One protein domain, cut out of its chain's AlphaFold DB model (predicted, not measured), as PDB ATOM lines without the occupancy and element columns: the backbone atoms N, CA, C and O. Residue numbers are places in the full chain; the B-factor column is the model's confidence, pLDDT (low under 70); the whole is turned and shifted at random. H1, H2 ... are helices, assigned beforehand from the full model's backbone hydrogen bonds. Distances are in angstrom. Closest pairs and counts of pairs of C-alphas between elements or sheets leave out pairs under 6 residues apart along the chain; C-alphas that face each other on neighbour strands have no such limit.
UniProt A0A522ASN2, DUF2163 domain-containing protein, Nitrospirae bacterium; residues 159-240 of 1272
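Overview. This is residues 159 to 240 of the 1272 residues of the protein "DUF2163 domain-containing protein" of Nitrospirae bacterium (UniProt A0A522ASN2). Little regular structure is found here: a compact body built mostly of loops, with two short helices, H1 and H2, on opposite sides of it and the two ends of the printed part close together. The printed part has 82 residues, with H1 before H2 and no named strand; the class is all helix, though named elements hold only 15 residues. The radius of gyration of the C-alphas is 11.4 A, and they span 36 by 26 by 23 A.

Arrangement. Look first at H1, residues 167 to 175, then at H2, residues 217 to 222: they are apart, with no C-alpha of one within 8 A of the other. In both, every O i to N i+4 pair is within hydrogen-bond range.

Along the chain. Find C-alpha 167 at (44.884, -42.446, -46.034); from there H1 runs 12.6 A to C-alpha 175. H2 runs 8.6 A, ending at C-alpha 222, (38.214, -38.351, -28.944).

Size, cuts and confidence. The C-alphas farthest apart, of Thr 178 and Thr 203, are 35.8 A apart; those of Cys 159 and Gly 240, first and last printed, 4.2 A. The 41-residue link from H1 to H2 is long. The printed part has no cut; pLDDT is under 70 at residues 202 to 206.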
ATOM      1  N   CYS A 159      36.721 -52.009 -28.543       92.50
ATOM      2  CA  CYS A 159      36.177 -52.035 -29.896       92.50
ATOM      3  C   CYS A 159      36.795 -53.190 -30.719       92.50
ATOM      4  O   CYS A 159      38.020 -53.265 -30.831       92.50
ATOM      5  N   PRO A 160      35.989 -54.083 -31.328       92.44
ATOM      6  CA  PRO A 160      36.489 -55.175 -32.164       92.44
ATOM      7  C   PRO A 160      36.848 -54.742 -33.596       92.44
ATOM      8  O   PRO A 160      37.373 -55.544 -34.369       92.44
ATOM      9  N   TRP A 161      36.545 -53.501 -33.988       92.31
ATOM     10  CA  TRP A 161      36.710 -53.035 -35.365       92.31
ATOM     11  C   TRP A 161      38.144 -52.652 -35.686       92.31
ATOM     12  O   TRP A 161      38.767 -51.901 -34.946       92.31
ATOM     13  N   ILE A 162      38.643 -53.116 -36.831       91.56
ATOM     14  CA  ILE A 162      40.007 -52.840 -37.286       91.56
ATOM     15  C   ILE A 162      40.139 -51.352 -37.632       91.56
ATOM     16  O   ILE A 162      39.366 -50.817 -38.428       91.56
ATOM     17  N   PHE A 163      41.139 -50.692 -37.049       93.38
ATOM     18  CA  PHE A 163      41.397 -49.271 -37.265       93.38
ATOM     19  C   PHE A 163      42.116 -49.016 -38.607       93.38
ATOM     20  O   PHE A 163      43.059 -49.752 -38.895       93.38
ATOM     21  N   PRO A 164      41.729 -47.997 -39.403       93.12
ATOM     22  CA  PRO A 164      42.405 -47.622 -40.655       93.12
ATOM     23  C   PRO A 164      43.599 -46.658 -40.438       93.12
ATOM     24  O   PRO A 164      43.391 -45.465 -40.185       93.12
ATOM     25  N   PRO A 165      44.866 -47.117 -40.552       89.00
ATOM     26  CA  PRO A 165      46.037 -46.289 -40.248       89.00
ATOM     27  C   PRO A 165      46.477 -45.370 -41.400       89.00
ATOM     28  O   PRO A 165      46.996 -44.280 -41.147       89.00
ATOM     29  N   THR A 166      46.295 -45.775 -42.663       89.81
ATOM     30  CA  THR A 166      46.741 -44.999 -43.837       89.81
ATOM     31  C   THR A 166      45.593 -44.232 -44.497       89.81
ATOM     32  O   THR A 166      44.428 -44.555 -44.292       89.81
ATOM     33  N   ALA A 167      45.905 -43.219 -45.314       88.31
ATOM     34  CA  ALA A 167      44.884 -42.446 -46.034       88.31
ATOM     35  C   ALA A 167      44.050 -43.322 -46.991       88.31
ATOM     36  O   ALA A 167      42.834 -43.176 -47.057       88.31
ATOM     37  N   ALA A 168      44.682 -44.290 -47.665       88.12
ATOM     38  CA  ALA A 168      43.979 -45.246 -48.520       88.12
ATOM     39  C   ALA A 168      43.037 -46.154 -47.709       88.12
ATOM     40  O   ALA A 168      41.895 -46.367 -48.111       88.12
ATOM     41  N   ASP A 169      43.478 -46.625 -46.535       90.12
ATOM     42  CA  ASP A 169      42.634 -47.425 -45.638       90.12
ATOM     43  C   ASP A 169      41.435 -46.623 -45.117       90.12
ATOM     44  O   ASP A 169      40.355 -47.179 -44.933       90.12
ATOM     45  N   ARG A 170      41.612 -45.317 -44.880       92.19
ATOM     46  CA  ARG A 170      40.541 -44.413 -44.437       92.19
ATOM     47  C   ARG A 170      39.538 -44.115 -45.543       92.19
ATOM     48  O   ARG A 170      38.345 -44.108 -45.257       92.19
ATOM     49  N   GLN A 171      39.991 -43.950 -46.785       91.06
ATOM     50  CA  GLN A 171      39.093 -43.816 -47.934       91.06
ATOM     51  C   GLN A 171      38.277 -45.097 -48.150       91.06
ATOM     52  O   GLN A 171      37.054 -45.039 -48.228       91.06
ATOM     53  N   ALA A 172      38.933 -46.264 -48.146       86.81
ATOM     54  CA  ALA A 172      38.242 -47.552 -48.232       86.81
ATOM     55  C   ALA A 172      37.292 -47.757 -47.042       86.81
ATOM     56  O   ALA A 172      36.174 -48.233 -47.193       86.81
ATOM     57  N   GLY A 173      37.718 -47.355 -45.843       87.19
ATOM     58  CA  GLY A 173      36.875 -47.365 -44.660       87.19
ATOM     59  C   GLY A 173      35.649 -46.466 -44.795       87.19
ATOM     60  O   GLY A 173      34.625 -46.811 -44.226       87.19
ATOM     61  N   ALA A 174      35.706 -45.349 -45.521       89.06
ATOM     62  CA  ALA A 174      34.564 -44.454 -45.708       89.06
ATOM     63  C   ALA A 174      33.512 -45.047 -46.658       89.06
ATOM     64  O   ALA A 174      32.342 -45.133 -46.269       89.06
ATOM     65  N   ASP A 175      33.949 -45.493 -47.842       86.19
ATOM     66  CA  ASP A 175      33.066 -45.699 -48.999       86.19
ATOM     67  C   ASP A 175      32.820 -47.159 -49.386       86.19
ATOM     68  O   ASP A 175      31.830 -47.423 -50.059       86.19
ATOM     69  N   ASP A 176      33.683 -48.098 -48.987       83.69
ATOM     70  CA  ASP A 176      33.610 -49.499 -49.420       83.69
ATOM     71  C   ASP A 176      33.054 -50.404 -48.300       83.69
ATOM     72  O   ASP A 176      33.771 -50.685 -47.331       83.69
ATOM     73  N   PRO A 177      31.809 -50.915 -48.420       80.31
ATOM     74  CA  PRO A 177      31.200 -51.821 -47.443       80.31
ATOM     75  C   PRO A 177      31.926 -53.161 -47.262       80.31
ATOM     76  O   PRO A 177      31.754 -53.818 -46.233       80.31
ATOM     77  N   THR A 178      32.728 -53.583 -48.243       76.38
ATOM     78  CA  THR A 178      33.483 -54.847 -48.199       76.38
ATOM     79  C   THR A 178      34.818 -54.710 -47.483       76.38
ATOM     80  O   THR A 178      35.404 -55.700 -47.030       76.38
ATOM     81  N   SER A 179      35.287 -53.474 -47.318       84.31
ATOM     82  CA  SER A 179      36.526 -53.187 -46.625       84.31
ATOM     83  C   SER A 179      36.442 -53.629 -45.169       84.31
ATOM     84  O   SER A 179      35.530 -53.289 -44.413       84.31
ATOM     85  N   LYS A 180      37.493 -54.305 -44.700       84.62
ATOM     86  CA  LYS A 180      37.654 -54.656 -43.280       84.62
ATOM     87  C   LYS A 180      37.648 -53.435 -42.343       84.62
ATOM     88  O   LYS A 180      37.458 -53.597 -41.139       84.62
ATOM     89  N   PHE A 181      37.883 -52.235 -42.879       90.50
ATOM     90  CA  PHE A 181      37.880 -50.975 -42.136       90.50
ATOM     91  C   PHE A 181      36.504 -50.303 -42.089       90.50
ATOM     92  O   PHE A 181      36.325 -49.368 -41.307       90.50
ATOM     93  N   TYR A 182      35.531 -50.779 -42.878       88.69
ATOM     94  CA  TYR A 182      34.215 -50.160 -43.024       88.69
ATOM     95  C   TYR A 182      33.521 -49.951 -41.676       88.69
ATOM     96  O   TYR A 182      33.073 -48.855 -41.357       88.69
ATOM     97  N   ARG A 183      33.517 -50.958 -40.805       90.12
ATOM     98  CA  ARG A 183      32.806 -50.872 -39.518       90.12
ATOM     99  C   ARG A 183      33.362 -49.824 -38.569       90.12
ATOM    100  O   ARG A 183      32.591 -49.106 -37.950       90.12
ATOM    101  N   CYS A 184      34.689 -49.690 -38.501       91.56
ATOM    102  CA  CYS A 184      35.295 -48.583 -37.767       91.56
ATOM    103  C   CYS A 184      34.973 -47.269 -38.476       91.56
ATOM    104  O   CYS A 184      34.421 -46.357 -37.872       91.56
ATOM    105  N   GLY A 185      35.306 -47.171 -39.764       91.12
ATOM    106  CA  GLY A 185      34.913 -46.044 -40.597       91.12
ATOM    107  C   GLY A 185      35.538 -44.702 -40.255       91.12
ATOM    108  O   GLY A 185      35.069 -43.678 -40.751       91.12
ATOM    109  N   TYR A 186      36.552 -44.687 -39.393       93.69
ATOM    110  CA  TYR A 186      37.281 -43.478 -39.043       93.69
ATOM    111  C   TYR A 186      37.999 -42.934 -40.285       93.69
ATOM    112  O   TYR A 186      38.859 -43.603 -40.851       93.69
ATOM    113  N   SER A 187      37.610 -41.744 -40.732       92.88
ATOM    114  CA  SER A 187      37.957 -41.213 -42.052       92.88
ATOM    115  C   SER A 187      37.848 -39.674 -42.119       92.88
ATOM    116  O   SER A 187      37.122 -39.141 -42.956       92.88
ATOM    117  N   PRO A 188      38.545 -38.918 -41.247       90.81
ATOM    118  CA  PRO A 188      38.422 -37.453 -41.204       90.81
ATOM    119  C   PRO A 188      38.989 -36.734 -42.441       90.81
ATOM    120  O   PRO A 188      38.678 -35.568 -42.659       90.81
ATOM    121  N   ASP A 189      39.846 -37.398 -43.214       89.75
ATOM    122  CA  ASP A 189      40.530 -36.901 -44.414       89.75
ATOM    123  C   ASP A 189      40.034 -37.560 -45.712       89.75
ATOM    124  O   ASP A 189      40.569 -37.266 -46.780       89.75
ATOM    125  N   ALA A 190      39.036 -38.446 -45.633       88.19
ATOM    126  CA  ALA A 190      38.437 -39.057 -46.814       88.19
ATOM    127  C   ALA A 190      37.537 -38.060 -47.556       88.19
ATOM    128  O   ALA A 190      36.900 -37.191 -46.955       88.19
ATOM    129  N   THR A 191      37.449 -38.210 -48.874       83.19
ATOM    130  CA  THR A 191      36.543 -37.425 -49.721       83.19
ATOM    131  C   THR A 191      35.212 -38.157 -49.880       83.19
ATOM    132  O   THR A 191      35.233 -39.329 -50.233       83.19
ATOM    133  N   GLY A 192      34.070 -37.495 -49.665       77.81
ATOM    134  CA  GLY A 192      32.736 -38.080 -49.886       77.81
ATOM    135  C   GLY A 192      31.736 -37.800 -48.759       77.81
ATOM    136  O   GLY A 192      32.095 -37.287 -47.698       77.81
ATOM    137  N   SER A 193      30.462 -38.146 -48.977       76.75
ATOM    138  CA  SER A 193      29.382 -37.951 -47.991       76.75
ATOM    139  C   SER A 193      29.498 -38.866 -46.767       76.75
ATOM    140  O   SER A 193      28.890 -38.581 -45.733       76.75
ATOM    141  N   ASN A 194      30.291 -39.939 -46.853       82.25
ATOM    142  CA  ASN A 194      30.454 -40.954 -45.806       82.25
ATOM    143  C   ASN A 194      31.706 -40.770 -44.932       82.25
ATOM    144  O   ASN A 194      31.891 -41.531 -43.979       82.25
ATOM    145  N   ALA A 195      32.522 -39.743 -45.191       87.75
ATOM    146  CA  ALA A 195      33.658 -39.380 -44.346       87.75
ATOM    147  C   ALA A 195      33.189 -39.019 -42.923       87.75
ATOM    148  O   ALA A 195      32.234 -38.247 -42.752       87.75
ATOM    149  N   ARG A 196      33.830 -39.592 -41.896       91.19
ATOM    150  CA  ARG A 196      33.458 -39.428 -40.475       91.19
ATOM    151  C   ARG A 196      34.666 -39.314 -39.555       91.19
ATOM    152  O   ARG A 196      35.721 -39.894 -39.812       91.19
ATOM    153  N   GLY A 197      34.458 -38.651 -38.422       90.75
ATOM    154  CA  GLY A 197      35.409 -38.602 -37.317       90.75
ATOM    155  C   GLY A 197      36.219 -37.311 -37.249       90.75
ATOM    156  O   GLY A 197      36.187 -36.465 -38.141       90.75
ATOM    157  N   ASN A 198      36.956 -37.179 -36.150       91.44
ATOM    158  CA  ASN A 198      37.717 -35.996 -35.774       91.44
ATOM    159  C   ASN A 198      39.203 -36.202 -36.062       91.44
ATOM    160  O   ASN A 198      39.797 -37.188 -35.622       91.44
ATOM    161  N   ALA A 199      39.821 -35.224 -36.719       87.88
ATOM    162  CA  ALA A 199      41.272 -35.109 -36.746       87.88
ATOM    163  C   ALA A 199      41.808 -34.648 -35.379       87.88
ATOM    164  O   ALA A 199      41.098 -34.027 -34.584       87.88
ATOM    165  N   ASN A 200      43.077 -34.939 -35.101       84.50
ATOM    166  CA  ASN A 200      43.748 -34.456 -33.905       84.50
ATOM    167  C   ASN A 200      43.958 -32.934 -33.988       84.50
ATOM    168  O   ASN A 200      44.558 -32.439 -34.941       84.50
ATOM    169  N   SER A 201      43.481 -32.201 -32.980       71.00
ATOM    170  CA  SER A 201      43.506 -30.734 -32.920       71.00
ATOM    171  C   SER A 201      44.644 -30.168 -32.055       71.00
ATOM    172  O   SER A 201      44.572 -29.020 -31.617       71.00
ATOM    173  N   GLY A 202      45.667 -30.969 -31.742       62.78
ATOM    174  CA  GLY A 202      46.785 -30.551 -30.892       62.78
ATOM    175  C   GLY A 202      47.683 -29.491 -31.541       62.78
ATOM    176  O   GLY A 202      47.927 -29.512 -32.745       62.78
ATOM    177  N   THR A 203      48.228 -28.578 -30.735       51.59
ATOM    178  CA  THR A 203      49.274 -27.632 -31.156       51.59
ATOM    179  C   THR A 203      50.643 -28.325 -31.118       51.59
ATOM    180  O   THR A 203      51.284 -28.363 -30.069       51.59
ATOM    181  N   GLY A 204      51.075 -28.921 -32.238       57.44
ATOM    182  CA  GLY A 204      52.374 -29.602 -32.385       57.44
ATOM    183  C   GLY A 204      52.502 -30.405 -33.693       57.44
ATOM    184  O   GLY A 204      51.675 -30.259 -34.586       57.44
ATOM    185  N   TYR A 205      53.521 -31.272 -33.802       48.03
ATOM    186  CA  TYR A 205      53.788 -32.125 -34.983       48.03
ATOM    187  C   TYR A 205      52.733 -33.231 -35.241       48.03
ATOM    188  O   TYR A 205      52.785 -33.873 -36.283       48.03
ATOM    189  N   ASP A 206      51.765 -33.424 -34.338       58.94
ATOM    190  CA  ASP A 206      50.685 -34.426 -34.432       58.94
ATOM    191  C   ASP A 206      49.365 -33.850 -34.995       58.94
ATOM    192  O   ASP A 206      48.273 -34.256 -34.592       58.94
ATOM    193  N   TYR A 207      49.434 -32.870 -35.902       72.31
ATOM    194  CA  TYR A 207      48.250 -32.295 -36.550       72.31
ATOM    195  C   TYR A 207      47.780 -33.184 -37.713       72.31
ATOM    196  O   TYR A 207      48.551 -33.457 -38.634       72.31
ATOM    197  N   GLY A 208      46.519 -33.628 -37.689       82.69
ATOM    198  CA  GLY A 208      45.936 -34.473 -38.741       82.69
ATOM    199  C   GLY A 208      45.240 -35.742 -38.227       82.69
ATOM    200  O   GLY A 208      44.951 -35.861 -37.035       82.69
ATOM    201  N   PRO A 209      44.902 -36.695 -39.115       88.00
ATOM    202  CA  PRO A 209      44.236 -37.939 -38.733       88.00
ATOM    203  C   PRO A 209      45.085 -38.781 -37.769       88.00
ATOM    204  O   PRO A 209      46.272 -38.990 -37.999       88.00
ATOM    205  N   PHE A 210      44.471 -39.334 -36.718       88.12
ATOM    206  CA  PHE A 210      45.117 -40.300 -35.830       88.12
ATOM    207  C   PHE A 210      45.658 -41.526 -36.608       88.12
ATOM    208  O   PHE A 210      44.886 -42.153 -37.335       88.12
ATOM    209  N   PRO A 211      46.939 -41.913 -36.436       85.94
ATOM    210  CA  PRO A 211      47.541 -43.050 -37.149       85.94
ATOM    211  C   PRO A 211      47.324 -44.403 -36.453       85.94
ATOM    212  O   PRO A 211      47.528 -45.453 -37.057       85.94
ATOM    213  N   THR A 212      46.913 -44.402 -35.182       89.31
ATOM    214  CA  THR A 212      46.718 -45.608 -34.360       89.31
ATOM    215  C   THR A 212      45.480 -45.482 -33.469       89.31
ATOM    216  O   THR A 212      44.950 -44.385 -33.274       89.31
ATOM    217  N   CYS A 213      45.015 -46.601 -32.908       91.25
ATOM    218  CA  CYS A 213      43.930 -46.677 -31.929       91.25
ATOM    219  C   CYS A 213      44.207 -47.835 -30.959       91.25
ATOM    220  O   CYS A 213      44.636 -48.899 -31.397       91.25
ATOM    221  N   ASP A 214      43.963 -47.634 -29.663       92.12
ATOM    222  CA  ASP A 214      44.027 -48.691 -28.637       92.12
ATOM    223  C   ASP A 214      42.655 -49.335 -28.358       92.12
ATOM    224  O   ASP A 214      42.519 -50.138 -27.439       92.12
ATOM    225  N   TYR A 215      41.644 -48.979 -29.160       93.81
ATOM    226  CA  TYR A 215      40.287 -49.531 -29.138       93.81
ATOM    227  C   TYR A 215      39.472 -49.233 -27.868       93.81
ATOM    228  O   TYR A 215      38.413 -49.827 -27.670       93.81
ATOM    229  N   THR A 216      39.920 -48.292 -27.032       93.44
ATOM    230  CA  THR A 216      39.202 -47.869 -25.819       93.44
ATOM    231  C   THR A 216      38.079 -46.872 -26.116       93.44
ATOM    232  O   THR A 216      38.095 -46.161 -27.129       93.44
ATOM    233  N   TYR A 217      37.119 -46.781 -25.193       89.62
ATOM    234  CA  TYR A 217      36.046 -45.786 -25.214       89.62
ATOM    235  C   TYR A 217      36.567 -44.351 -25.363       89.62
ATOM    236  O   TYR A 217      36.156 -43.642 -26.284       89.62
ATOM    237  N   ASP A 218      37.530 -43.935 -24.534       90.81
ATOM    238  CA  ASP A 218      38.053 -42.562 -24.546       90.81
ATOM    239  C   ASP A 218      38.688 -42.204 -25.893       90.81
ATOM    240  O   ASP A 218      38.507 -41.101 -26.420       90.81
ATOM    241  N   ASN A 219      39.393 -43.158 -26.505       90.56
ATOM    242  CA  ASN A 219      39.985 -42.950 -27.817       90.56
ATOM    243  C   ASN A 219      38.955 -42.915 -28.943       90.56
ATOM    244  O   ASN A 219      39.128 -42.129 -29.883       90.56
ATOM    245  N   CYS A 220      37.897 -43.717 -28.852       91.75
ATOM    246  CA  CYS A 220      36.786 -43.681 -29.793       91.75
ATOM    247  C   CYS A 220      36.032 -42.341 -29.707       91.75
ATOM    248  O   CYS A 220      35.805 -41.686 -30.726       91.75
ATOM    249  N   LYS A 221      35.764 -41.867 -28.484       91.12
ATOM    250  CA  LYS A 221      35.138 -40.569 -28.213       91.12
ATOM    251  C   LYS A 221      35.982 -39.400 -28.718       91.12
ATOM    252  O   LYS A 221      35.463 -38.537 -29.418       91.12
ATOM    253  N   ARG A 222      37.293 -39.394 -28.447       90.44
ATOM    254  CA  ARG A 222      38.214 -38.351 -28.944       90.44
ATOM    255  C   ARG A 222      38.216 -38.252 -30.472       90.44
ATOM    256  O   ARG A 222      38.291 -37.158 -31.022       90.44
ATOM    257  N   ARG A 223      38.097 -39.394 -31.151       91.69
ATOM    258  CA  ARG A 223      38.006 -39.496 -32.615       91.69
ATOM    259  C   ARG A 223      36.619 -39.157 -33.162       91.69
ATOM    260  O   ARG A 223      36.452 -39.229 -34.371       91.69
ATOM    261  N   GLY A 224      35.645 -38.803 -32.322       91.69
ATOM    262  CA  GLY A 224      34.281 -38.517 -32.766       91.69
ATOM    263  C   GLY A 224      33.591 -39.743 -33.357       91.69
ATOM    264  O   GLY A 224      32.877 -39.601 -34.335       91.69
ATOM    265  N   MET A 225      33.861 -40.942 -32.824       92.00
ATOM    266  CA  MET A 225      33.343 -42.224 -33.337       92.00
ATOM    267  C   MET A 225      32.487 -42.990 -32.310       92.00
ATOM    268  O   MET A 225      32.180 -44.164 -32.516       92.00
ATOM    269  N   TYR A 226      32.148 -42.358 -31.179       89.94
ATOM    270  CA  TYR A 226      31.324 -42.969 -30.126       89.94
ATOM    271  C   TYR A 226      29.848 -42.554 -30.193       89.94
ATOM    272  O   TYR A 226      28.978 -43.347 -29.862       89.94
ATOM    273  N   SER A 227      29.547 -41.325 -30.613       87.50
ATOM    274  CA  SER A 227      28.168 -40.830 -30.710       87.50
ATOM    275  C   SER A 227      28.002 -39.897 -31.901       87.50
ATOM    276  O   SER A 227      27.256 -40.196 -32.830       87.50
ATOM    277  N   GLN A 228      28.724 -38.780 -31.888       89.88
ATOM    278  CA  GLN A 228      28.784 -37.809 -32.972       89.88
ATOM    279  C   GLN A 228      30.208 -37.267 -33.106       89.88
ATOM    280  O   GLN A 228      30.989 -37.272 -32.146       89.88
ATOM    281  N   ASP A 229      30.548 -36.792 -34.298       89.75
ATOM    282  CA  ASP A 229      31.799 -36.080 -34.538       89.75
ATOM    283  C   ASP A 229      31.662 -34.561 -34.327       89.75
ATOM    284  O   ASP A 229      30.590 -34.043 -34.016       89.75
ATOM    285  N   SER A 230      32.766 -33.821 -34.450       89.19
ATOM    286  CA  SER A 230      32.796 -32.369 -34.228       89.19
ATOM    287  C   SER A 230      31.993 -31.568 -35.257       89.19
ATOM    288  O   SER A 230      31.753 -30.382 -35.036       89.19
ATOM    289  N   ALA A 231      31.567 -32.200 -36.354       87.81
ATOM    290  CA  ALA A 231      30.671 -31.634 -37.356       87.81
ATOM    291  C   ALA A 231      29.203 -32.054 -37.131       87.81
ATOM    292  O   ALA A 231      28.380 -31.897 -38.032       87.81
ATOM    293  N   SER A 232      28.876 -32.600 -35.952       88.38
ATOM    294  CA  SER A 232      27.537 -33.073 -35.567       88.38
ATOM    295  C   SER A 232      26.980 -34.185 -36.461       88.38
ATOM    296  O   SER A 232      25.770 -34.406 -36.505       88.38
ATOM    297  N   ARG A 233      27.848 -34.917 -37.168       88.12
ATOM    298  CA  ARG A 233      27.440 -36.105 -37.925       88.12
ATOM    299  C   ARG A 233      27.335 -37.278 -36.953       88.12
ATOM    300  O   ARG A 233      28.217 -37.448 -36.113       88.12
ATOM    301  N   VAL A 234      26.280 -38.084 -37.069       86.50
ATOM    302  CA  VAL A 234      26.085 -39.293 -36.250       86.50
ATOM    303  C   VAL A 234      27.150 -40.333 -36.597       86.50
ATOM    304  O   VAL A 234      27.415 -40.594 -37.773       86.50
ATOM    305  N   THR A 235      27.805 -40.864 -35.563       86.75
ATOM    306  CA  THR A 235      28.988 -41.728 -35.661       86.75
ATOM    307  C   THR A 235      29.067 -42.736 -34.514       86.75
ATOM    308  O   THR A 235      30.155 -43.003 -34.009       86.75
ATOM    309  N   GLY A 236      27.950 -43.317 -34.073       89.19
ATOM    310  CA  GLY A 236      27.923 -44.349 -33.027       89.19
ATOM    311  C   GLY A 236      28.523 -45.691 -33.464       89.19
ATOM    312  O   GLY A 236      27.843 -46.708 -33.459       89.19
ATOM    313  N   ARG A 237      29.797 -45.711 -33.873       91.69
ATOM    314  CA  ARG A 237      30.472 -46.858 -34.511       91.69
ATOM    315  C   ARG A 237      31.293 -47.702 -33.540       91.69
ATOM    316  O   ARG A 237      32.025 -48.599 -33.956       91.69
ATOM    317  N   PHE A 238      31.230 -47.417 -32.243       92.56
ATOM    318  CA  PHE A 238      31.912 -48.217 -31.232       92.56
ATOM    319  C   PHE A 238      31.214 -49.576 -31.067       92.56
ATOM    320  O   PHE A 238      30.031 -49.630 -30.748       92.56
ATOM    321  N   GLY A 239      31.952 -50.668 -31.287       90.12
ATOM    322  CA  GLY A 239      31.450 -52.042 -31.136       90.12
ATOM    323  C   GLY A 239      31.868 -52.727 -29.830       90.12
ATOM    324  O   GLY A 239      31.766 -53.944 -29.728       90.12
ATOM    325  N   GLY A 240      32.441 -52.002 -28.867       90.00
ATOM    326  CA  GLY A 240      32.715 -52.558 -27.538       90.00
ATOM    327  C   GLY A 240      31.457 -52.521 -26.669       90.00
ATOM    328  O   GLY A 240      30.645 -51.612 -26.814       90.00
TER     329      GLY A 240